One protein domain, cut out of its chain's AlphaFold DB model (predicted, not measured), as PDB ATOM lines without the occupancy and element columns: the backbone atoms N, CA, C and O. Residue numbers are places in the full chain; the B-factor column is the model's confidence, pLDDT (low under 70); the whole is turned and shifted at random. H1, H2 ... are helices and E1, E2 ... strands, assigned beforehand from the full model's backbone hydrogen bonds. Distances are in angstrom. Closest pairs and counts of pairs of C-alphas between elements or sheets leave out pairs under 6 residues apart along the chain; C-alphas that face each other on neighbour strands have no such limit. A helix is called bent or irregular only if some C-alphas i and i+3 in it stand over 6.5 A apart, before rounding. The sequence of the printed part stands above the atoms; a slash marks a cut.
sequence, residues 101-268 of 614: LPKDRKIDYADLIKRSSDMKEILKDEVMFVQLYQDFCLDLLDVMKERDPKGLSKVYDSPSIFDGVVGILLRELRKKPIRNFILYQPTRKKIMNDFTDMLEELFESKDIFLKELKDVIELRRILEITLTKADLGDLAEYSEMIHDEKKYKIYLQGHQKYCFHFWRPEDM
ATOM      1  N   LEU A 101     -22.678 -47.351   6.423       94.69
ATOM      2  CA  LEU A 101     -22.431 -46.024   6.981       94.69
ATOM      3  C   LEU A 101     -21.477 -46.122   8.177       94.69
ATOM      4  O   LEU A 101     -21.463 -47.155   8.849       94.69
ATOM      5  N   PRO A 102     -20.727 -45.055   8.508       93.81
ATOM      6  CA  PRO A 102     -19.787 -45.071   9.632       93.81
ATOM      7  C   PRO A 102     -20.418 -45.509  10.960       93.81
ATOM      8  O   PRO A 102     -19.813 -46.265  11.712       93.81
ATOM      9  N   LYS A 103     -21.670 -45.104  11.218       93.50
ATOM     10  CA  LYS A 103     -22.424 -45.461  12.434       93.50
ATOM     11  C   LYS A 103     -22.757 -46.956  12.558       93.50
ATOM     12  O   LYS A 103     -22.985 -47.434  13.665       93.50
ATOM     13  N   ASP A 104     -22.795 -47.676  11.439       93.38
ATOM     14  CA  ASP A 104     -23.176 -49.090  11.384       93.38
ATOM     15  C   ASP A 104     -21.951 -50.023  11.429       93.38
ATOM     16  O   ASP A 104     -22.091 -51.235  11.626       93.38
ATOM     17  N   ARG A 105     -20.739 -49.470  11.275       93.81
ATOM     18  CA  ARG A 105     -19.474 -50.215  11.317       93.81
ATOM     19  C   ARG A 105     -19.137 -50.584  12.760       93.81
ATOM     20  O   ARG A 105     -19.168 -49.749  13.660       93.81
ATOM     21  N   LYS A 106     -18.793 -51.853  12.991       90.06
ATOM     22  CA  LYS A 106     -18.490 -52.399  14.329       90.06
ATOM     23  C   LYS A 106     -17.055 -52.916  14.400       90.06
ATOM     24  O   LYS A 106     -16.823 -54.070  14.753       90.06
ATOM     25  N   ILE A 107     -16.092 -52.067  14.039       93.69
ATOM     26  CA  ILE A 107     -14.667 -52.411  14.087       93.69
ATOM     27  C   ILE A 107     -14.055 -51.886  15.386       93.69
ATOM     28  O   ILE A 107     -13.889 -50.682  15.568       93.69
ATOM     29  N   ASP A 108     -13.651 -52.796  16.271       94.44
ATOM     30  CA  ASP A 108     -12.828 -52.451  17.430       94.44
ATOM     31  C   ASP A 108     -11.342 -52.487  17.045       94.44
ATOM     32  O   ASP A 108     -10.658 -53.510  17.139       94.44
ATOM     33  N   TYR A 109     -10.830 -51.346  16.581       93.88
ATOM     34  CA  TYR A 109      -9.421 -51.202  16.211       93.88
ATOM     35  C   TYR A 109      -8.462 -51.473  17.377       93.88
ATOM     36  O   TYR A 109      -7.364 -51.985  17.151       93.88
ATOM     37  N   ALA A 110      -8.854 -51.160  18.616       92.12
ATOM     38  CA  ALA A 110      -8.006 -51.383  19.781       92.12
ATOM     39  C   ALA A 110      -7.875 -52.882  20.073       92.12
ATOM     40  O   ALA A 110      -6.775 -53.370  20.328       92.12
ATOM     41  N   ASP A 111      -8.974 -53.625  19.984       92.88
ATOM     42  CA  ASP A 111      -8.969 -55.082  20.088       92.88
ATOM     43  C   ASP A 111      -8.166 -55.731  18.947       92.88
ATOM     44  O   ASP A 111      -7.330 -56.599  19.199       92.88
ATOM     45  N   LEU A 112      -8.290 -55.241  17.707       92.00
ATOM     46  CA  LEU A 112      -7.461 -55.708  16.583       92.00
ATOM     47  C   LEU A 112      -5.955 -55.498  16.809       92.00
ATOM     48  O   LEU A 112      -5.150 -56.337  16.400       92.00
ATOM     49  N   ILE A 113      -5.563 -54.398  17.458       89.81
ATOM     50  CA  ILE A 113      -4.163 -54.122  17.819       89.81
ATOM     51  C   ILE A 113      -3.687 -55.072  18.925       89.81
ATOM     52  O   ILE A 113      -2.570 -55.590  18.847       89.81
ATOM     53  N   LYS A 114      -4.532 -55.321  19.933       89.00
ATOM     54  CA  LYS A 114      -4.237 -56.213  21.067       89.00
ATOM     55  C   LYS A 114      -4.123 -57.674  20.642       89.00
ATOM     56  O   LYS A 114      -3.309 -58.419  21.191       89.00
ATOM     57  N   ARG A 115      -4.930 -58.103  19.671       85.12
ATOM     58  CA  ARG A 115      -4.928 -59.483  19.188       85.12
ATOM     59  C   ARG A 115      -3.655 -59.796  18.395       85.12
ATOM     60  O   ARG A 115      -3.236 -59.101  17.464       85.12
ATOM     61  N   SER A 116      -3.054 -60.942  18.707       65.38
ATOM     62  CA  SER A 116      -1.960 -61.517  17.914       65.38
ATOM     63  C   SER A 116      -2.446 -62.207  16.632       65.38
ATOM     64  O   SER A 116      -1.605 -62.680  15.866       65.38
ATOM     65  N   SER A 117      -3.764 -62.234  16.383       72.12
ATOM     66  CA  SER A 117      -4.401 -62.940  15.268       72.12
ATOM     67  C   SER A 117      -3.839 -62.537  13.903       72.12
ATOM     68  O   SER A 117      -3.370 -61.408  13.693       72.12
ATOM     69  N   ASP A 118      -3.881 -63.486  12.965       83.31
ATOM     70  CA  ASP A 118      -3.415 -63.279  11.600       83.31
ATOM     71  C   ASP A 118      -4.391 -62.356  10.857       83.31
ATOM     72  O   ASP A 118      -5.509 -62.739  10.516       83.31
ATOM     73  N   MET A 119      -3.957 -61.124  10.564       89.81
ATOM     74  CA  MET A 119      -4.742 -60.176   9.760       89.81
ATOM     75  C   MET A 119      -5.101 -60.731   8.385       89.81
ATOM     76  O   MET A 119      -6.009 -60.214   7.745       89.81
ATOM     77  N   LYS A 120      -4.401 -61.761   7.896       88.75
ATOM     78  CA  LYS A 120      -4.786 -62.417   6.648       88.75
ATOM     79  C   LYS A 120      -6.175 -63.038   6.726       88.75
ATOM     80  O   LYS A 120      -6.851 -63.005   5.708       88.75
ATOM     81  N   GLU A 121      -6.589 -63.584   7.868       90.44
ATOM     82  CA  GLU A 121      -7.926 -64.172   8.027       90.44
ATOM     83  C   GLU A 121      -8.995 -63.085   8.101       90.44
ATOM     84  O   GLU A 121      -9.988 -63.153   7.389       90.44
ATOM     85  N   ILE A 122      -8.733 -62.018   8.857       90.88
ATOM     86  CA  ILE A 122      -9.647 -60.871   8.972       90.88
ATOM     87  C   ILE A 122      -9.843 -60.192   7.617       90.88
ATOM     88  O   ILE A 122     -10.953 -59.836   7.252       90.88
ATOM     89  N   LEU A 123      -8.766 -60.041   6.845       91.06
ATOM     90  CA  LEU A 123      -8.845 -59.459   5.511       91.06
ATOM     91  C   LEU A 123      -9.469 -60.407   4.480       91.06
ATOM     92  O   LEU A 123      -9.723 -59.948   3.377       91.06
ATOM     93  N   LYS A 124      -9.657 -61.704   4.765       91.56
ATOM     94  CA  LYS A 124     -10.406 -62.607   3.872       91.56
ATOM     95  C   LYS A 124     -11.913 -62.428   4.023       91.56
ATOM     96  O   LYS A 124     -12.617 -62.645   3.048       91.56
ATOM     97  N   ASP A 125     -12.381 -62.025   5.201       92.31
ATOM     98  CA  ASP A 125     -13.791 -61.723   5.422       92.31
ATOM     99  C   ASP A 125     -14.212 -60.498   4.596       92.31
ATOM    100  O   ASP A 125     -13.600 -59.427   4.682       92.31
ATOM    101  N   GLU A 126     -15.236 -60.664   3.757       91.25
ATOM    102  CA  GLU A 126     -15.652 -59.631   2.805       91.25
ATOM    103  C   GLU A 126     -16.174 -58.378   3.511       91.25
ATOM    104  O   GLU A 126     -15.853 -57.258   3.111       91.25
ATOM    105  N   VAL A 127     -16.968 -58.565   4.568       92.19
ATOM    106  CA  VAL A 127     -17.628 -57.473   5.286       92.19
ATOM    107  C   VAL A 127     -16.585 -56.650   6.030       92.19
ATOM    108  O   VAL A 127     -16.527 -55.431   5.867       92.19
ATOM    109  N   MET A 128     -15.705 -57.309   6.781       93.56
ATOM    110  CA  MET A 128     -14.608 -56.658   7.491       93.56
ATOM    111  C   MET A 128     -13.644 -55.965   6.531       93.56
ATOM    112  O   MET A 128     -13.204 -54.849   6.812       93.56
ATOM    113  N   PHE A 129     -13.323 -56.583   5.387       94.38
ATOM    114  CA  PHE A 129     -12.483 -55.955   4.370       94.38
ATOM    115  C   PHE A 129     -13.110 -54.661   3.841       94.38
ATOM    116  O   PHE A 129     -12.423 -53.641   3.793       94.38
ATOM    117  N   VAL A 130     -14.398 -54.682   3.475       94.06
ATOM    118  CA  VAL A 130     -15.102 -53.499   2.958       94.06
ATOM    119  C   VAL A 130     -15.175 -52.401   4.014       94.06
ATOM    120  O   VAL A 130     -14.838 -51.261   3.707       94.06
ATOM    121  N   GLN A 131     -15.524 -52.725   5.260       95.31
ATOM    122  CA  GLN A 131     -15.594 -51.734   6.338       95.31
ATOM    123  C   GLN A 131     -14.225 -51.088   6.615       95.31
ATOM    124  O   GLN A 131     -14.125 -49.862   6.639       95.31
ATOM    125  N   LEU A 132     -13.153 -51.888   6.718       95.50
ATOM    126  CA  LEU A 132     -11.784 -51.373   6.867       95.50
ATOM    127  C   LEU A 132     -11.376 -50.493   5.681       95.50
ATOM    128  O   LEU A 132     -10.729 -49.465   5.868       95.50
ATOM    129  N   TYR A 133     -11.741 -50.896   4.463       95.62
ATOM    130  CA  TYR A 133     -11.469 -50.124   3.255       95.62
ATOM    131  C   TYR A 133     -12.167 -48.766   3.296       95.62
ATOM    132  O   TYR A 133     -11.521 -47.746   3.067       95.62
ATOM    133  N   GLN A 134     -13.458 -48.741   3.639       95.56
ATOM    134  CA  GLN A 134     -14.233 -47.509   3.739       95.56
ATOM    135  C   GLN A 134     -13.662 -46.563   4.802       95.56
ATOM    136  O   GLN A 134     -13.495 -45.381   4.517       95.56
ATOM    137  N   ASP A 135     -13.299 -47.063   5.987       96.62
ATOM    138  CA  ASP A 135     -12.696 -46.239   7.045       96.62
ATOM    139  C   ASP A 135     -11.367 -45.612   6.593       96.62
ATOM    140  O   ASP A 135     -11.111 -44.433   6.839       96.62
ATOM    141  N   PHE A 136     -10.542 -46.358   5.854       96.81
ATOM    142  CA  PHE A 136      -9.288 -45.832   5.311       96.81
ATOM    143  C   PHE A 136      -9.532 -44.795   4.211       96.81
ATOM    144  O   PHE A 136      -8.790 -43.818   4.121       96.81
ATOM    145  N   CYS A 137     -10.558 -44.979   3.377       96.12
ATOM    146  CA  CYS A 137     -10.957 -43.969   2.402       96.12
ATOM    147  C   CYS A 137     -11.422 -42.680   3.089       96.12
ATOM    148  O   CYS A 137     -11.024 -41.602   2.660       96.12
ATOM    149  N   LEU A 138     -12.215 -42.775   4.161       96.12
ATOM    150  CA  LEU A 138     -12.666 -41.605   4.919       96.12
ATOM    151  C   LEU A 138     -11.493 -40.845   5.542       96.12
ATOM    152  O   LEU A 138     -11.428 -39.626   5.413       96.12
ATOM    153  N   ASP A 139     -10.536 -41.554   6.140       96.50
ATOM    154  CA  ASP A 139      -9.340 -40.919   6.696       96.50
ATOM    155  C   ASP A 139      -8.482 -40.241   5.628       96.50
ATOM    156  O   ASP A 139      -7.948 -39.160   5.873       96.50
ATOM    157  N   LEU A 140      -8.364 -40.851   4.444       95.75
ATOM    158  CA  LEU A 140      -7.657 -40.236   3.326       95.75
ATOM    159  C   LEU A 140      -8.392 -38.980   2.844       95.75
ATOM    160  O   LEU A 140      -7.749 -37.965   2.604       95.75
ATOM    161  N   LEU A 141      -9.727 -39.002   2.765       94.31
ATOM    162  CA  LEU A 141     -10.519 -37.814   2.428       94.31
ATOM    163  C   LEU A 141     -10.363 -36.696   3.463       94.31
ATOM    164  O   LEU A 141     -10.276 -35.532   3.078       94.31
ATOM    165  N   ASP A 142     -10.302 -37.022   4.753       93.50
ATOM    166  CA  ASP A 142     -10.040 -36.034   5.804       93.50
ATOM    167  C   ASP A 142      -8.650 -35.405   5.632       93.50
ATOM    168  O   ASP A 142      -8.528 -34.182   5.613       93.50
ATOM    169  N   VAL A 143      -7.621 -36.230   5.400       92.94
ATOM    170  CA  VAL A 143      -6.259 -35.766   5.087       92.94
ATOM    171  C   VAL A 143      -6.255 -34.849   3.861       92.94
ATOM    172  O   VAL A 143      -5.580 -33.821   3.852       92.94
ATOM    173  N   MET A 144      -7.036 -35.183   2.831       90.81
ATOM    174  CA  MET A 144      -7.150 -34.353   1.635       90.81
ATOM    175  C   MET A 144      -7.819 -32.999   1.913       90.81
ATOM    176  O   MET A 144      -7.429 -31.999   1.316       90.81
ATOM    177  N   LYS A 145      -8.817 -32.953   2.802       87.12
ATOM    178  CA  LYS A 145      -9.529 -31.719   3.180       87.12
ATOM    179  C   LYS A 145      -8.693 -30.787   4.053       87.12
ATOM    180  O   LYS A 145      -8.870 -29.576   3.977       87.12
ATOM    181  N   GLU A 146      -7.825 -31.346   4.893       87.38
ATOM    182  CA  GLU A 146      -6.942 -30.587   5.787       87.38
ATOM    183  C   GLU A 146      -5.810 -29.860   5.032       87.38
ATOM    184  O   GLU A 146      -5.221 -28.918   5.563       87.38
ATOM    185  N   ARG A 147      -5.508 -30.267   3.790       82.88
ATOM    186  CA  ARG A 147      -4.415 -29.724   2.964       82.88
ATOM    187  C   ARG A 147      -4.874 -28.664   1.956       82.88
ATOM    188  O   ARG A 147      -6.044 -28.593   1.587       82.88
ATOM    189  N   ASP A 148      -3.926 -27.843   1.484       68.69
ATOM    190  CA  ASP A 148      -4.186 -26.841   0.440       68.69
ATOM    191  C   ASP A 148      -4.527 -27.537  -0.899       68.69
ATOM    192  O   ASP A 148      -3.732 -28.333  -1.407       68.69
ATOM    193  N   PRO A 149      -5.691 -27.258  -1.510       65.12
ATOM    194  CA  PRO A 149      -6.180 -27.986  -2.680       65.12
ATOM    195  C   PRO A 149      -5.317 -27.890  -3.950       65.12
ATOM    196  O   PRO A 149      -5.533 -28.684  -4.868       65.12
ATOM    197  N   LYS A 150      -4.371 -26.943  -4.051       62.94
ATOM    198  CA  LYS A 150      -3.698 -26.609  -5.326       62.94
ATOM    199  C   LYS A 150      -2.887 -27.756  -5.947       62.94
ATOM    200  O   LYS A 150      -2.915 -27.904  -7.170       62.94
ATOM    201  N   GLY A 151      -2.165 -28.534  -5.140       64.25
ATOM    202  CA  GLY A 151      -1.397 -29.699  -5.605       64.25
ATOM    203  C   GLY A 151      -2.231 -30.979  -5.576       64.25
ATOM    204  O   GLY A 151      -2.292 -31.739  -6.546       64.25
ATOM    205  N   LEU A 152      -2.964 -31.148  -4.482       72.12
ATOM    206  CA  LEU A 152      -3.687 -32.361  -4.136       72.12
ATOM    207  C   LEU A 152      -4.827 -32.726  -5.086       72.12
ATOM    208  O   LEU A 152      -5.084 -33.912  -5.313       72.12
ATOM    209  N   SER A 153      -5.524 -31.721  -5.635       69.75
ATOM    210  CA  SER A 153      -6.663 -31.979  -6.516       69.75
ATOM    211  C   SER A 153      -6.220 -32.781  -7.736       69.75
ATOM    212  O   SER A 153      -6.872 -33.757  -8.079       69.75
ATOM    213  N   LYS A 154      -5.066 -32.434  -8.321       75.81
ATOM    214  CA  LYS A 154      -4.511 -33.117  -9.497       75.81
ATOM    215  C   LYS A 154      -4.028 -34.526  -9.165       75.81
ATOM    216  O   LYS A 154      -4.215 -35.436  -9.968       75.81
ATOM    217  N   VAL A 155      -3.442 -34.711  -7.978       81.00
ATOM    218  CA  VAL A 155      -2.923 -36.008  -7.514       81.00
ATOM    219  C   VAL A 155      -4.032 -37.051  -7.438       81.00
ATOM    220  O   VAL A 155      -3.897 -38.159  -7.957       81.00
ATOM    221  N   TYR A 156      -5.143 -36.685  -6.803       88.31
ATOM    222  CA  TYR A 156      -6.260 -37.586  -6.536       88.31
ATOM    223  C   TYR A 156      -7.456 -37.329  -7.454       88.31
ATOM    224  O   TYR A 156      -8.592 -37.638  -7.093       88.31
ATOM    225  N   ASP A 157      -7.245 -36.781  -8.651       85.69
ATOM    226  CA  ASP A 157      -8.296 -36.752  -9.673       85.69
ATOM    227  C   ASP A 157      -8.535 -38.152 -10.261       85.69
ATOM    228  O   ASP A 157      -9.666 -38.483 -10.612       85.69
ATOM    229  N   SER A 158      -7.507 -39.013 -10.290       87.75
ATOM    230  CA  SER A 158      -7.659 -40.421 -10.666       87.75
ATOM    231  C   SER A 158      -8.034 -41.287  -9.456       87.75
ATOM    232  O   SER A 158      -7.233 -41.393  -8.516       87.75
ATOM    233  N   PRO A 159      -9.163 -42.022  -9.491       91.44
ATOM    234  CA  PRO A 159      -9.495 -42.970  -8.427       91.44
ATOM    235  C   PRO A 159      -8.470 -44.102  -8.315       91.44
ATOM    236  O   PRO A 159      -8.281 -44.670  -7.248       91.44
ATOM    237  N   SER A 160      -7.742 -44.417  -9.394       89.38
ATOM    238  CA  SER A 160      -6.711 -45.464  -9.378       89.38
ATOM    239  C   SER A 160      -5.582 -45.178  -8.394       89.38
ATOM    240  O   SER A 160      -4.999 -46.117  -7.852       89.38
ATOM    241  N   ILE A 161      -5.247 -43.902  -8.197       90.75
ATOM    242  CA  ILE A 161      -4.214 -43.486  -7.248       90.75
ATOM    243  C   ILE A 161      -4.788 -43.551  -5.832       90.75
ATOM    244  O   ILE A 161      -4.176 -44.177  -4.969       90.75
ATOM    245  N   PHE A 162      -5.988 -43.003  -5.622       93.25
ATOM    246  CA  PHE A 162      -6.684 -43.008  -4.333       93.25
ATOM    247  C   PHE A 162      -6.888 -44.432  -3.785       93.25
ATOM    248  O   PHE A 162      -6.342 -44.791  -2.738       93.25
ATOM    249  N   ASP A 163      -7.562 -45.290  -4.555       92.19
ATOM    250  CA  ASP A 163      -7.815 -46.689  -4.194       92.19
ATOM    251  C   ASP A 163      -6.504 -47.488  -4.085       92.19
ATOM    252  O   ASP A 163      -6.419 -48.510  -3.393       92.19
ATOM    253  N   GLY A 164      -5.460 -47.018  -4.772       91.00
ATOM    254  CA  GLY A 164      -4.130 -47.600  -4.781       91.00
ATOM    255  C   GLY A 164      -3.394 -47.378  -3.463       91.00
ATOM    256  O   GLY A 164      -2.846 -48.334  -2.909       91.00
ATOM    257  N   VAL A 165      -3.418 -46.148  -2.942       92.56
ATOM    258  CA  VAL A 165      -2.850 -45.797  -1.631       92.56
ATOM    259  C   VAL A 165      -3.544 -46.602  -0.534       92.56
ATOM    260  O   VAL A 165      -2.876 -47.313   0.222       92.56
ATOM    261  N   VAL A 166      -4.881 -46.593  -0.505       94.44
ATOM    262  CA  VAL A 166      -5.670 -47.366   0.470       94.44
ATOM    263  C   VAL A 166      -5.363 -48.864   0.366       94.44
ATOM    264  O   VAL A 166      -5.074 -49.522   1.368       94.44
ATOM    265  N   GLY A 167      -5.330 -49.406  -0.855       92.19
ATOM    266  CA  GLY A 167      -5.017 -50.812  -1.100       92.19
ATOM    267  C   GLY A 167      -3.608 -51.225  -0.656       92.19
ATOM    268  O   GLY A 167      -3.421 -52.347  -0.177       92.19
ATOM    269  N   ILE A 168      -2.612 -50.339  -0.777       92.00
ATOM    270  CA  ILE A 168      -1.258 -50.580  -0.257       92.00
ATOM    271  C   ILE A 168      -1.293 -50.661   1.271       92.00
ATOM    272  O   ILE A 168      -0.782 -51.634   1.831       92.00
ATOM    273  N   LEU A 169      -1.936 -49.703   1.944       93.75
ATOM    274  CA  LEU A 169      -2.003 -49.669   3.408       93.75
ATOM    275  C   LEU A 169      -2.712 -50.899   3.986       93.75
ATOM    276  O   LEU A 169      -2.198 -51.524   4.915       93.75
ATOM    277  N   LEU A 170      -3.826 -51.323   3.383       93.00
ATOM    278  CA  LEU A 170      -4.530 -52.538   3.801       93.00
ATOM    279  C   LEU A 170      -3.681 -53.801   3.641       93.00
ATOM    280  O   LEU A 170      -3.765 -54.720   4.453       93.00
ATOM    281  N   ARG A 171      -2.823 -53.876   2.620       90.19
ATOM    282  CA  ARG A 171      -1.890 -55.004   2.488       90.19
ATOM    283  C   ARG A 171      -0.782 -54.965   3.529       90.19
ATOM    284  O   ARG A 171      -0.363 -56.025   3.999       90.19
ATOM    285  N   GLU A 172      -0.298 -53.778   3.881       92.12
ATOM    286  CA  GLU A 172       0.724 -53.615   4.916       92.12
ATOM    287  C   GLU A 172       0.203 -53.989   6.315       92.12
ATOM    288  O   GLU A 172       1.008 -54.386   7.157       92.12
ATOM    289  N   LEU A 173      -1.120 -54.047   6.541       92.56
ATOM    290  CA  LEU A 173      -1.705 -54.635   7.762       92.56
ATOM    291  C   LEU A 173      -1.280 -56.091   8.007       92.56
ATOM    292  O   LEU A 173      -1.321 -56.569   9.138       92.56
ATOM    293  N   ARG A 174      -0.838 -56.819   6.976       90.81
ATOM    294  CA  ARG A 174      -0.335 -58.196   7.122       90.81
ATOM    295  C   ARG A 174       1.064 -58.269   7.721       90.81
ATOM    296  O   ARG A 174       1.506 -59.358   8.084       90.81
ATOM    297  N   LYS A 175       1.795 -57.153   7.764       89.94
ATOM    298  CA  LYS A 175       3.193 -57.122   8.188       89.94
ATOM    299  C   LYS A 175       3.310 -56.526   9.581       89.94
ATOM    300  O   LYS A 175       2.882 -55.404   9.846       89.94
ATOM    301  N   LYS A 176       3.966 -57.259  10.475       85.25
ATOM    302  CA  LYS A 176       4.427 -56.711  11.751       85.25
ATOM    303  C   LYS A 176       5.796 -56.050  11.566       85.25
ATOM    304  O   LYS A 176       6.580 -56.531  10.744       85.25
ATOM    305  N   PRO A 177       6.121 -54.969  12.299       86.38
ATOM    306  CA  PRO A 177       5.300 -54.269  13.300       86.38
ATOM    307  C   PRO A 177       4.398 -53.133  12.769       86.38
ATOM    308  O   PRO A 177       3.603 -52.600  13.539       86.38
ATOM    309  N   ILE A 178       4.482 -52.759  11.482       90.81
ATOM    310  CA  ILE A 178       3.780 -51.577  10.932       90.81
ATOM    311  C   ILE A 178       2.250 -51.650  11.082       90.81
ATOM    312  O   ILE A 178       1.606 -50.624  11.275       90.81
ATOM    313  N   ARG A 179       1.677 -52.861  11.080       92.50
ATOM    314  CA  ARG A 179       0.248 -53.121  11.297       92.50
ATOM    315  C   ARG A 179      -0.379 -52.282  12.411       92.50
ATOM    316  O   ARG A 179      -1.421 -51.679  12.186       92.50
ATOM    317  N   ASN A 180       0.228 -52.251  13.599       92.31
ATOM    318  CA  ASN A 180      -0.395 -51.626  14.770       92.31
ATOM    319  C   ASN A 180      -0.525 -50.105  14.582       92.31
ATOM    320  O   ASN A 180      -1.529 -49.517  14.967       92.31
ATOM    321  N   PHE A 181       0.444 -49.495  13.895       93.31
ATOM    322  CA  PHE A 181       0.421 -48.079  13.530       93.31
ATOM    323  C   PHE A 181      -0.635 -47.760  12.470       93.31
ATOM    324  O   PHE A 181      -1.243 -46.702  12.517       93.31
ATOM    325  N   ILE A 182      -0.879 -48.672  11.528       94.38
ATOM    326  CA  ILE A 182      -1.905 -48.487  10.491       94.38
ATOM    327  C   ILE A 182      -3.319 -48.683  11.074       94.38
ATOM    328  O   ILE A 182      -4.274 -48.038  10.641       94.38
ATOM    329  N   LEU A 183      -3.489 -49.568  12.060       94.56
ATOM    330  CA  LEU A 183      -4.778 -49.741  12.741       94.56
ATOM    331  C   LEU A 183      -5.132 -48.531  13.618       94.56
ATOM    332  O   LEU A 183      -6.309 -48.196  13.732       94.56
ATOM    333  N   TYR A 184      -4.134 -47.850  14.187       95.00
ATOM    334  CA  TYR A 184      -4.345 -46.646  14.986       95.00
ATOM    335  C   TYR A 184      -4.566 -45.412  14.098       95.00
ATOM    336  O   TYR A 184      -3.675 -44.996  13.358       95.00
ATOM    337  N   GLN A 185      -5.760 -44.818  14.168       95.44
ATOM    338  CA  GLN A 185      -6.210 -43.778  13.233       95.44
ATOM    339  C   GLN A 185      -5.275 -42.552  13.132       95.44
ATOM    340  O   GLN A 185      -4.943 -42.180  12.005       95.44
ATOM    341  N   PRO A 186      -4.782 -41.939  14.230       95.69
ATOM    342  CA  PRO A 186      -3.878 -40.787  14.127       95.69
ATOM    343  C   PRO A 186      -2.603 -41.103  13.340       95.69
ATOM    344  O   PRO A 186      -2.190 -40.340  12.464       95.69
ATOM    345  N   THR A 187      -2.011 -42.272  13.585       94.69
ATOM    346  CA  THR A 187      -0.797 -42.682  12.874       94.69
ATOM    347  C   THR A 187      -1.086 -43.119  11.448       94.69
ATOM    348  O   THR A 187      -0.283 -42.853  10.555       94.69
ATOM    349  N   ARG A 188      -2.251 -43.715  11.185       96.19
ATOM    350  CA  ARG A 188      -2.720 -43.971   9.820       96.19
ATOM    351  C   ARG A 188      -2.807 -42.678   9.007       96.19
ATOM    352  O   ARG A 188      -2.254 -42.641   7.909       96.19
ATOM    353  N   LYS A 189      -3.411 -41.616   9.556       96.00
ATOM    354  CA  LYS A 189      -3.472 -40.291   8.910       96.00
ATOM    355  C   LYS A 189      -2.076 -39.704   8.675       96.00
ATOM    356  O   LYS A 189      -1.809 -39.195   7.591       96.00
ATOM    357  N   LYS A 190      -1.150 -39.851   9.631       95.00
ATOM    358  CA  LYS A 190       0.268 -39.468   9.460       95.00
ATOM    359  C   LYS A 190       0.928 -40.198   8.279       95.00
ATOM    360  O   LYS A 190       1.538 -39.561   7.433       95.00
ATOM    361  N   ILE A 191       0.736 -41.513   8.167       95.31
ATOM    362  CA  ILE A 191       1.263 -42.312   7.046       95.31
ATOM    363  C   ILE A 191       0.641 -41.882   5.704       95.31
ATOM    364  O   ILE A 191       1.334 -41.818   4.691       95.31
ATOM    365  N   MET A 192      -0.665 -41.598   5.677       95.69
ATOM    366  CA  MET A 192      -1.358 -41.098   4.480       95.69
ATOM    367  C   MET A 192      -0.858 -39.710   4.059       95.69
ATOM    368  O   MET A 192      -0.732 -39.446   2.862       95.69
ATOM    369  N   ASN A 193      -0.528 -38.851   5.025       93.56
ATOM    370  CA  ASN A 193       0.130 -37.571   4.783       93.56
ATOM    371  C   ASN A 193       1.495 -37.768   4.111       93.56
ATOM    372  O   ASN A 193       1.701 -37.218   3.034       93.56
ATOM    373  N   ASP A 194       2.357 -38.639   4.645       93.56
ATOM    374  CA  ASP A 194       3.670 -38.924   4.042       93.56
ATOM    375  C   ASP A 194       3.547 -39.488   2.610       93.56
ATOM    376  O   ASP A 194       4.349 -39.183   1.723       93.56
ATOM    377  N   PHE A 195       2.525 -40.318   2.354       92.88
ATOM    378  CA  PHE A 195       2.197 -40.781   1.001       92.88
ATOM    379  C   PHE A 195       1.819 -39.623   0.080       92.88
ATOM    380  O   PHE A 195       2.231 -39.600  -1.079       92.88
ATOM    381  N   THR A 196       1.030 -38.685   0.589       92.06
ATOM    382  CA  THR A 196       0.550 -37.542  -0.179       92.06
ATOM    383  C   THR A 196       1.679 -36.561  -0.481       92.06
ATOM    384  O   THR A 196       1.807 -36.164  -1.633       92.06
ATOM    385  N   ASP A 197       2.571 -36.291   0.477       91.50
ATOM    386  CA  ASP A 197       3.780 -35.482   0.264       91.50
ATOM    387  C   ASP A 197       4.664 -36.064  -0.842       91.50
ATOM    388  O   ASP A 197       5.126 -35.358  -1.735       91.50
ATOM    389  N   MET A 198       4.862 -37.386  -0.825       91.81
ATOM    390  CA  MET A 198       5.622 -38.071  -1.870       91.81
ATOM    391  C   MET A 198       4.955 -37.942  -3.247       91.81
ATOM    392  O   MET A 198       5.648 -37.805  -4.256       91.81
ATOM    393  N   LEU A 199       3.624 -38.020  -3.312       89.81
ATOM    394  CA  LEU A 199       2.897 -37.849  -4.567       89.81
ATOM    395  C   LEU A 199       3.014 -36.410  -5.078       89.81
ATOM    396  O   LEU A 199       3.304 -36.222  -6.256       89.81
ATOM    397  N   GLU A 200       2.854 -35.413  -4.212       88.06
ATOM    398  CA  GLU A 200       3.018 -33.999  -4.564       88.06
ATOM    399  C   GLU A 200       4.436 -33.711  -5.087       88.06
ATOM    400  O   GLU A 200       4.577 -33.152  -6.175       88.06
ATOM    401  N   GLU A 201       5.481 -34.218  -4.417       88.75
ATOM    402  CA  GLU A 201       6.881 -34.118  -4.869       88.75
ATOM    403  C   GLU A 201       7.063 -34.687  -6.292       88.75
ATOM    404  O   GLU A 201       7.773 -34.120  -7.131       88.75
ATOM    405  N   LEU A 202       6.415 -35.816  -6.601       86.56
ATOM    406  CA  LEU A 202       6.486 -36.444  -7.924       86.56
ATOM    407  C   LEU A 202       5.760 -35.637  -9.006       86.56
ATOM    408  O   LEU A 202       6.253 -35.577 -10.136       86.56
ATOM    409  N   PHE A 203       4.618 -35.033  -8.673       80.94
ATOM    410  CA  PHE A 203       3.865 -34.185  -9.595       80.94
ATOM    411  C   PHE A 203       4.617 -32.887  -9.906       80.94
ATOM    412  O   PHE A 203       4.720 -32.512 -11.074       80.94
ATOM    413  N   GLU A 204       5.192 -32.232  -8.896       82.31
ATOM    414  CA  GLU A 204       5.929 -30.975  -9.072       82.31
ATOM    415  C   GLU A 204       7.252 -31.163  -9.823       82.31
ATOM    416  O   GLU A 204       7.624 -30.340 -10.657       82.31
ATOM    417  N   SER A 205       7.976 -32.254  -9.553       78.69
ATOM    418  CA  SER A 205       9.344 -32.427 -10.061       78.69
ATOM    419  C   SER A 205       9.446 -32.870 -11.520       78.69
ATOM    420  O   SER A 205      10.515 -32.712 -12.116       78.69
ATOM    421  N   LYS A 206       8.397 -33.469 -12.104       65.88
ATOM    422  CA  LYS A 206       8.518 -34.146 -13.410       65.88
ATOM    423  C   LYS A 206       7.521 -33.731 -14.486       65.88
ATOM    424  O   LYS A 206       7.671 -34.217 -15.602       65.88
ATOM    425  N   ASP A 207       6.539 -32.877 -14.189       64.12
ATOM    426  CA  ASP A 207       5.446 -32.543 -15.124       64.12
ATOM    427  C   ASP A 207       4.800 -33.810 -15.739       64.12
ATOM    428  O   ASP A 207       4.431 -33.870 -16.912       64.12
ATOM    429  N   ILE A 208       4.739 -34.892 -14.950       70.06
ATOM    430  CA  ILE A 208       4.175 -36.172 -15.381       70.06
ATOM    431  C   ILE A 208       2.715 -36.206 -14.964       70.06
ATOM    432  O   ILE A 208       2.375 -36.074 -13.789       70.06
ATOM    433  N   PHE A 209       1.851 -36.471 -15.936       69.94
ATOM    434  CA  PHE A 209       0.448 -36.739 -15.683       69.94
ATOM    435  C   PHE A 209       0.290 -38.177 -15.164       69.94
ATOM    436  O   PHE A 209       0.228 -39.126 -15.948       69.94
ATOM    437  N   LEU A 210       0.284 -38.354 -13.839       72.81
ATOM    438  CA  LEU A 210       0.093 -39.665 -13.214       72.81
ATOM    439  C   LEU A 210      -1.380 -40.073 -13.342       72.81
ATOM    440  O   LEU A 210      -2.252 -39.478 -12.711       72.81
ATOM    441  N   LYS A 211      -1.668 -41.086 -14.169       76.94
ATOM    442  CA  LYS A 211      -3.035 -41.617 -14.343       76.94
ATOM    443  C   LYS A 211      -3.256 -42.858 -13.499       76.94
ATOM    444  O   LYS A 211      -4.340 -43.051 -12.944       76.94
ATOM    445  N   GLU A 212      -2.240 -43.707 -13.406       82.00
ATOM    446  CA  GLU A 212      -2.310 -44.976 -12.699       82.00
ATOM    447  C   GLU A 212      -1.280 -45.021 -11.566       82.00
ATOM    448  O   GLU A 212      -0.177 -44.484 -11.661       82.00
ATOM    449  N   LEU A 213      -1.596 -45.758 -10.497       83.19
ATOM    450  CA  LEU A 213      -0.641 -46.016  -9.414       83.19
ATOM    451  C   LEU A 213       0.653 -46.672  -9.935       83.19
ATOM    452  O   LEU A 213       1.725 -46.492  -9.365       83.19
ATOM    453  N   LYS A 214       0.573 -47.431 -11.033       84.06
ATOM    454  CA  LYS A 214       1.741 -48.044 -11.673       84.06
ATOM    455  C   LYS A 214       2.798 -46.995 -12.045       84.06
ATOM    456  O   LYS A 214       3.976 -47.241 -11.795       84.06
ATOM    457  N   ASP A 215       2.372 -45.849 -12.567       84.31
ATOM    458  CA  ASP A 215       3.258 -44.763 -12.998       84.31
ATOM    459  C   ASP A 215       4.015 -44.187 -11.792       84.31
ATOM    460  O   ASP A 215       5.232 -44.002 -11.831       84.31
ATOM    461  N   VAL A 216       3.315 -44.019 -10.664       84.88
ATOM    462  CA  VAL A 216       3.907 -43.597  -9.385       84.88
ATOM    463  C   VAL A 216       4.993 -44.579  -8.941       84.88
ATOM    464  O   VAL A 216       6.101 -44.171  -8.597       84.88
ATOM    465  N   ILE A 217       4.699 -45.882  -8.974       86.31
ATOM    466  CA  ILE A 217       5.613 -46.928  -8.489       86.31
ATOM    467  C   ILE A 217       6.879 -47.030  -9.353       86.31
ATOM    468  O   ILE A 217       7.961 -47.352  -8.850       86.31
ATOM    469  N   GLU A 218       6.767 -46.763 -10.654       87.50
ATOM    470  CA  GLU A 218       7.920 -46.739 -11.556       87.50
ATOM    471  C   GLU A 218       8.884 -45.597 -11.220       87.50
ATOM    472  O   GLU A 218      10.103 -45.782 -11.300       87.50
ATOM    473  N   LEU A 219       8.356 -44.456 -10.769       88.50
ATOM    474  CA  LEU A 219       9.140 -43.283 -10.387       88.50
ATOM    475  C   LEU A 219       9.663 -43.359  -8.949       88.50
ATOM    476  O   LEU A 219      10.785 -42.919  -8.690       88.50
ATOM    477  N   ARG A 220       8.885 -43.929  -8.020       89.62
ATOM    478  CA  ARG A 220       9.255 -44.102  -6.611       89.62
ATOM    479  C   ARG A 220       8.986 -45.536  -6.166       89.62
ATOM    480  O   ARG A 220       7.853 -45.984  -6.046       89.62
ATOM    481  N   ARG A 221      10.060 -46.274  -5.873       90.56
ATOM    482  CA  ARG A 221       9.973 -47.699  -5.495       90.56
ATOM    483  C   ARG A 221       9.835 -47.942  -3.998       90.56
ATOM    484  O   ARG A 221       9.451 -49.043  -3.605       90.56
ATOM    485  N   ILE A 222      10.211 -46.965  -3.180       92.69
ATOM    486  CA  ILE A 222      10.253 -47.075  -1.723       92.69
ATOM    487  C   ILE A 222       9.685 -45.790  -1.131       92.69
ATOM    488  O   ILE A 222      10.128 -44.699  -1.494       92.69
ATOM    489  N   LEU A 223       8.744 -45.948  -0.205       92.19
ATOM    490  CA  LEU A 223       8.354 -44.906   0.732       92.19
ATOM    491  C   LEU A 223       9.054 -45.173   2.066       92.19
ATOM    492  O   LEU A 223       8.956 -46.279   2.603       92.19
ATOM    493  N   GLU A 224       9.774 -44.182   2.580       93.25
ATOM    494  CA  GLU A 224      10.404 -44.250   3.897       93.25
ATOM    495  C   GLU A 224       9.567 -43.445   4.887       93.25
ATOM    496  O   GLU A 224       9.319 -42.268   4.661       93.25
ATOM    497  N   ILE A 225       9.131 -44.088   5.969       93.12
ATOM    498  CA  ILE A 225       8.293 -43.486   7.011       93.12
ATOM    499  C   ILE A 225       9.023 -43.627   8.335       93.12
ATOM    500  O   ILE A 225       9.564 -44.692   8.644       93.12
ATOM    501  N   THR A 226       9.009 -42.573   9.139       92.12
ATOM    502  CA  THR A 226       9.575 -42.604  10.486       92.12
ATOM    503  C   THR A 226       8.444 -42.655  11.504       92.12
ATOM    504  O   THR A 226       7.655 -41.719  11.607       92.12
ATOM    505  N   LEU A 227       8.356 -43.765  12.242       91.44
ATOM    506  CA  LEU A 227       7.341 -43.973  13.277       91.44
ATOM    507  C   LEU A 227       8.011 -44.124  14.640       91.44
ATOM    508  O   LEU A 227       9.040 -44.794  14.774       91.44
ATOM    509  N   THR A 228       7.396 -43.520  15.648       92.62
ATOM    510  CA  THR A 228       7.838 -43.546  17.042       92.62
ATOM    511  C   THR A 228       6.823 -44.283  17.908       92.62
ATOM    512  O   THR A 228       5.635 -44.303  17.593       92.62
ATOM    513  N   LYS A 229       7.247 -44.875  19.030       89.62
ATOM    514  CA  LYS A 229       6.309 -45.499  19.985       89.62
ATOM    515  C   LYS A 229       5.270 -44.512  20.519       89.62
ATOM    516  O   LYS A 229       4.128 -44.902  20.734       89.62
ATOM    517  N   ALA A 230       5.658 -43.246  20.677       90.38
ATOM    518  CA  ALA A 230       4.770 -42.171  21.111       90.38
ATOM    519  C   ALA A 230       3.594 -41.953  20.144       90.38
ATOM    520  O   ALA A 230       2.509 -41.588  20.589       90.38
ATOM    521  N   ASP A 231       3.769 -42.257  18.850       89.56
ATOM    522  CA  ASP A 231       2.691 -42.156  17.862       89.56
ATOM    523  C   ASP A 231       1.526 -43.128  18.167       89.56
ATOM    524  O   ASP A 231       0.420 -42.907  17.694       89.56
ATOM    525  N   LEU A 232       1.725 -44.193  18.959       86.81
ATOM    526  CA  LEU A 232       0.651 -45.122  19.360       86.81
ATOM    527  C   LEU A 232      -0.114 -44.691  20.621       86.81
ATOM    528  O   LEU A 232      -1.075 -45.368  20.992       86.81
ATOM    529  N   GLY A 233       0.296 -43.604  21.284       90.19
ATOM    530  CA  GLY A 233      -0.322 -43.136  22.526       90.19
ATOM    531  C   GLY A 233      -0.427 -44.247  23.577       90.19
ATOM    532  O   GLY A 233       0.548 -44.945  23.858       90.19
ATOM    533  N   ASP A 234      -1.635 -44.461  24.098       88.50
ATOM    534  CA  ASP A 234      -1.931 -45.468  25.130       88.50
ATOM    535  C   ASP A 234      -1.714 -46.920  24.662       88.50
ATOM    536  O   ASP A 234      -1.644 -47.843  25.471       88.50
ATOM    537  N   LEU A 235      -1.589 -47.149  23.350       88.12
ATOM    538  CA  LEU A 235      -1.330 -48.468  22.770       88.12
ATOM    539  C   LEU A 235       0.164 -48.738  22.539       88.12
ATOM    540  O   LEU A 235       0.517 -49.755  21.937       88.12
ATOM    541  N   ALA A 236       1.052 -47.866  23.026       85.75
ATOM    542  CA  ALA A 236       2.499 -48.019  22.888       85.75
ATOM    543  C   ALA A 236       3.032 -49.343  23.473       85.75
ATOM    544  O   ALA A 236       3.994 -49.899  22.938       85.75
ATOM    545  N   GLU A 237       2.389 -49.892  24.510       85.31
ATOM    546  CA  GLU A 237       2.751 -51.186  25.117       85.31
ATOM    547  C   GLU A 237       2.573 -52.369  24.156       85.31
ATOM    548  O   GLU A 237       3.311 -53.349  24.221       85.31
ATOM    549  N   TYR A 238       1.637 -52.255  23.209       82.25
ATOM    550  CA  TYR A 238       1.407 -53.256  22.165       82.25
ATOM    551  C   TYR A 238       2.314 -53.043  20.951       82.25
ATOM    552  O   TYR A 238       2.228 -53.780  19.964       82.25
ATOM    553  N   SER A 239       3.192 -52.036  20.979       77.56
ATOM    554  CA  SER A 239       4.220 -51.902  19.958       77.56
ATOM    555  C   SER A 239       5.239 -53.031  20.132       77.56
ATOM    556  O   SER A 239       6.023 -53.064  21.073       77.56
ATOM    557  N   GLU A 240       5.298 -53.959  19.174       78.62
ATOM    558  CA  GLU A 240       6.378 -54.960  19.095       78.62
ATOM    559  C   GLU A 240       7.728 -54.312  18.679       78.62
ATOM    560  O   GLU A 240       8.610 -54.951  18.103       78.62
ATOM    561  N   MET A 241       7.887 -53.001  18.896       76.69
ATOM    562  CA  MET A 241       9.085 -52.245  18.562       76.69
ATOM    563  C   MET A 241      10.120 -52.346  19.681       76.69
ATOM    564  O   MET A 241       9.879 -51.963  20.823       76.69
ATOM    565  N   ILE A 242      11.320 -52.805  19.326       77.06
ATOM    566  CA  ILE A 242      12.462 -52.859  20.250       77.06
ATOM    567  C   ILE A 242      13.002 -51.444  20.526       77.06
ATOM    568  O   ILE A 242      13.348 -51.130  21.658       77.06
ATOM    569  N   HIS A 243      13.021 -50.576  19.510       83.38
ATOM    570  CA  HIS A 243      13.514 -49.195  19.595       83.38
ATOM    571  C   HIS A 243      12.366 -48.186  19.701       83.38
ATOM    572  O   HIS A 243      11.259 -48.472  19.246       83.38
ATOM    573  N   ASP A 244      12.636 -47.005  20.259       85.00
ATOM    574  CA  ASP A 244      11.632 -45.939  20.420       85.00
ATOM    575  C   ASP A 244      11.255 -45.269  19.097       85.00
ATOM    576  O   ASP A 244      10.121 -44.830  18.923       85.00
ATOM    577  N   GLU A 245      12.179 -45.273  18.139       90.06
ATOM    578  CA  GLU A 245      11.991 -44.802  16.771       90.06
ATOM    579  C   GLU A 245      12.440 -45.894  15.794       90.06
ATOM    580  O   GLU A 245      13.464 -46.556  15.990       90.06
ATOM    581  N   LYS A 246      11.672 -46.099  14.721       89.06
ATOM    582  CA  LYS A 246      12.043 -47.013  13.642       89.06
ATOM    583  C   LYS A 246      11.644 -46.433  12.295       89.06
ATOM    584  O   LYS A 246      10.497 -46.054  12.072       89.06
ATOM    585  N   LYS A 247      12.602 -46.448  11.369       90.81
ATOM    586  CA  LYS A 247      12.364 -46.145   9.959       90.81
ATOM    587  C   LYS A 247      11.810 -47.381   9.260       90.81
ATOM    588  O   LYS A 247      12.461 -48.427   9.214       90.81
ATOM    589  N   TYR A 248      10.607 -47.262   8.724       91.62
ATOM    590  CA  TYR A 248       9.936 -48.286   7.942       91.62
ATOM    591  C   TYR A 248      10.092 -47.983   6.459       91.62
ATOM    592  O   TYR A 248       9.859 -46.864   6.017       91.62
ATOM    593  N   LYS A 249      10.469 -48.999   5.683       93.38
ATOM    594  CA  LYS A 249      10.529 -48.913   4.223       93.38
ATOM    595  C   LYS A 249       9.366 -49.700   3.635       93.38
ATOM    596  O   LYS A 249       9.352 -50.929   3.715       93.38
ATOM    597  N   ILE A 250       8.396 -49.006   3.047       92.19
ATOM    598  CA  ILE A 250       7.321 -49.630   2.276       92.19
ATOM    599  C   ILE A 250       7.813 -49.789   0.838       92.19
ATOM    600  O   ILE A 250       7.999 -48.818   0.107       92.19
ATOM    601  N   TYR A 251       8.042 -51.036   0.430       90.88
ATOM    602  CA  TYR A 251       8.502 -51.372  -0.918       90.88
ATOM    603  C   TYR A 251       7.329 -51.394  -1.904       90.88
ATOM    604  O   TYR A 251       6.649 -52.409  -2.070       90.88
ATOM    605  N   LEU A 252       7.129 -50.280  -2.603       88.31
ATOM    606  CA  LEU A 252       6.072 -50.085  -3.594       88.31
ATOM    607  C   LEU A 252       6.229 -51.004  -4.815       88.31
ATOM    608  O   LEU A 252       5.242 -51.495  -5.355       88.31
ATOM    609  N   GLN A 253       7.463 -51.346  -5.202       86.12
ATOM    610  CA  GLN A 253       7.721 -52.296  -6.297       86.12
ATOM    611  C   GLN A 253       7.123 -53.684  -6.021       86.12
ATOM    612  O   GLN A 253       6.643 -54.361  -6.934       86.12
ATOM    613  N   GLY A 254       7.119 -54.095  -4.748       80.88
ATOM    614  CA  GLY A 254       6.469 -55.324  -4.309       80.88
ATOM    615  C   GLY A 254       4.970 -55.289  -4.568       80.88
ATOM    616  O   GLY A 254       4.397 -56.334  -4.830       80.88
ATOM    617  N   HIS A 255       4.362 -54.101  -4.579       79.69
ATOM    618  CA  HIS A 255       2.968 -53.911  -4.942       79.69
ATOM    619  C   HIS A 255       2.772 -53.823  -6.451       79.69
ATOM    620  O   HIS A 255       1.756 -54.328  -6.881       79.69
ATOM    621  N   GLN A 256       3.727 -53.356  -7.268       70.81
ATOM    622  CA  GLN A 256       3.584 -53.209  -8.734       70.81
ATOM    623  C   GLN A 256       3.084 -54.475  -9.454       70.81
ATOM    624  O   GLN A 256       2.127 -54.411 -10.227       70.81
ATOM    625  N   LYS A 257       3.683 -55.643  -9.162       64.25
ATOM    626  CA  LYS A 257       3.247 -56.948  -9.715       64.25
ATOM    627  C   LYS A 257       1.798 -57.274  -9.355       64.25
ATOM    628  O   LYS A 257       1.093 -57.935 -10.106       64.25
ATOM    629  N   TYR A 258       1.358 -56.764  -8.214       51.84
ATOM    630  CA  TYR A 258       0.008 -56.888  -7.705       51.84
ATOM    631  C   TYR A 258      -0.809 -55.595  -7.898       51.84
ATOM    632  O   TYR A 258      -1.940 -55.551  -7.448       51.84
ATOM    633  N   CYS A 259      -0.296 -54.526  -8.512       50.19
ATOM    634  CA  CYS A 259      -1.018 -53.275  -8.788       50.19
ATOM    635  C   CYS A 259      -1.749 -53.375 -10.126       50.19
ATOM    636  O   CYS A 259      -2.752 -52.703 -10.327       50.19
ATOM    637  N   PHE A 260      -1.389 -54.361 -10.952       48.31
ATOM    638  CA  PHE A 260      -2.317 -54.942 -11.923       48.31
ATOM    639  C   PHE A 260      -3.548 -55.595 -11.249       48.31
ATOM    640  O   PHE A 260      -4.556 -55.861 -11.905       48.31
ATOM    641  N   HIS A 261      -3.545 -55.764  -9.919       51.59
ATOM    642  CA  HIS A 261      -4.577 -56.442  -9.134       51.59
ATOM    643  C   HIS A 261      -4.800 -55.769  -7.761       51.59
ATOM    644  O   HIS A 261      -4.398 -56.368  -6.766       51.59
ATOM    645  N   PHE A 262      -5.404 -54.562  -7.658       67.00
ATOM    646  CA  PHE A 262      -5.887 -54.037  -6.356       67.00
ATOM    647  C   PHE A 262      -6.488 -55.207  -5.574       67.00
ATOM    648  O   PHE A 262      -7.400 -55.879  -6.064       67.00
ATOM    649  N   TRP A 263      -5.808 -55.585  -4.490       75.88
ATOM    650  CA  TRP A 263      -6.030 -56.904  -3.916       75.88
ATOM    651  C   TRP A 263      -7.359 -56.859  -3.195       75.88
ATOM    652  O   TRP A 263      -7.603 -55.950  -2.409       75.88
ATOM    653  N   ARG A 264      -8.186 -57.849  -3.496       84.00
ATOM    654  CA  ARG A 264      -9.460 -58.097  -2.847       84.00
ATOM    655  C   ARG A 264      -9.451 -59.544  -2.347       84.00
ATOM    656  O   ARG A 264      -8.681 -60.353  -2.897       84.00
ATOM    657  N   PRO A 265     -10.275 -59.867  -1.342       86.88
ATOM    658  CA  PRO A 265     -10.559 -61.247  -0.966       86.88
ATOM    659  C   PRO A 265     -10.882 -62.115  -2.191       86.88
ATOM    660  O   PRO A 265     -11.310 -61.613  -3.230       86.88
ATOM    661  N   GLU A 266     -10.590 -63.410  -2.116       85.31
ATOM    662  CA  GLU A 266     -10.866 -64.345  -3.216       85.31
ATOM    663  C   GLU A 266     -12.363 -64.470  -3.477       85.31
ATOM    664  O   GLU A 266     -12.780 -64.240  -4.608       85.31
ATOM    665  N   ASP A 267     -13.132 -64.633  -2.409       85.44
ATOM    666  CA  ASP A 267     -14.590 -64.724  -2.406       85.44
ATOM    667  C   ASP A 267     -15.220 -63.511  -3.122       85.44
ATOM    668  O   ASP A 267     -15.970 -63.659  -4.088       85.44
ATOM    669  N   MET A 268     -14.770 -62.289  -2.797       88.12
ATOM    670  CA  MET A 268     -15.252 -61.084  -3.486       88.12
ATOM    671  C   MET A 268     -14.918 -61.092  -4.981       88.12
ATOM    672  O   MET A 268     -15.669 -60.557  -5.792       88.12
TER     673      MET A 268
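AT A GLANCE: This is residues 101 to 268 of the 614 residues of the protein "Hypothetical protein" of Euplotes crassus (UniProt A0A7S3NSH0). A rounded body of crossed helices has a two-stranded ribbon on one side: H5 and the long H7 lie between H3 and the antiparallel pair E1 and E2. H1, H6 and H9 gather at one end, while H4 and H8 lie by the later part of H7. The 168 printed residues hold ten named helices and two named strands in the order H1 to H8, E1, H9, E2, H10; the class is mostly helix. The whole is compact, with a radius of gyration of the C-alphas of 15.8 A and spans of 45 by 39 by 31 A.

HOW THE PARTS SIT: H1, residues 109 to 114, touches H6, residues 178 to 183; their closest C-alphas, Ile 113 and Asn 180, are 5.5 A apart. H2, residues 119 to 122, is close to but not clearly touching H3, residues 126 to 146, with closest C-alphas Ile 122 and Met 128, 6.7 A apart. Residues 132 to 140 of H3 touch H5, residues 159 to 172, opposite ways at a steep tilt of 61 degrees, closest at C-alphas 136 and 166, 6.2 A. H7, residues 185 to 206, is the hub, touching five helices. H3 touches it at a steep tilt of 62 degrees, the same way, closest at C-alphas 139 and 189, 6.3 A. H4, residues 149 to 155, touches it about perpendicular, at 81 degrees, closest at C-alphas 151 and 200, 6.3 A. H6 and H7 touch only at the corner, closest at C-alphas 182 and 188, 4.6 A. H8, residues 213 to 219, only just touches H7, with 3 pairs of C-alphas within 8 A, closest 199 and 216, 7.6 A. E1, residues 222 to 228, and E2, residues 245 to 251, are antiparallel at 157 degrees, with N 223 and O 250 at 3.0 A and N 248 and O 225 at 2.8 A within hydrogen-bond range. C-alphas 191 of H7 and 225 of E1, the closest, are 7.1 A apart. H9, residues 229 to 238, and H7 touch only at their ends, and only just, with 3 pairs within 8 A, closest 187 and 231, 6.1 A. H10, residues 252 to 256, touches H8, closest at C-alphas 217 and 252, 5.8 A. O i to N i+4 pairs are within hydrogen-bond range throughout H1, H3, H5, H6, H8 and H10, in 2 of 3 in H4, 17 of 18 in H7 and 0 of 6 in H9, where 5 of 7 O i to N i+3 pairs are; H2 is too short for such a pair.

IN THESE COORDINATES: H1 begins at C-alpha 109, (-9.421, -51.202, 16.211). H3 is 30.5 A long, H5 19.9 A, H7 31.9 A, and E1 and E2 19.2 A each. H9 is irregular, with C-alphas 231 and 234 9.2 A apart. H10 ends at C-alpha 256, (3.584, -53.209, -8.734).

THE WHOLE: The C-alphas farthest apart, those of Arg 115 and Asp 207, are 44.8 A apart. The printed part has no cut and no long link. Residues 257 to 268 have no named element. The mean pLDDT of the printed part is 86.8; 15 residues are under 70, among them 148 to 151 and 257 to 262.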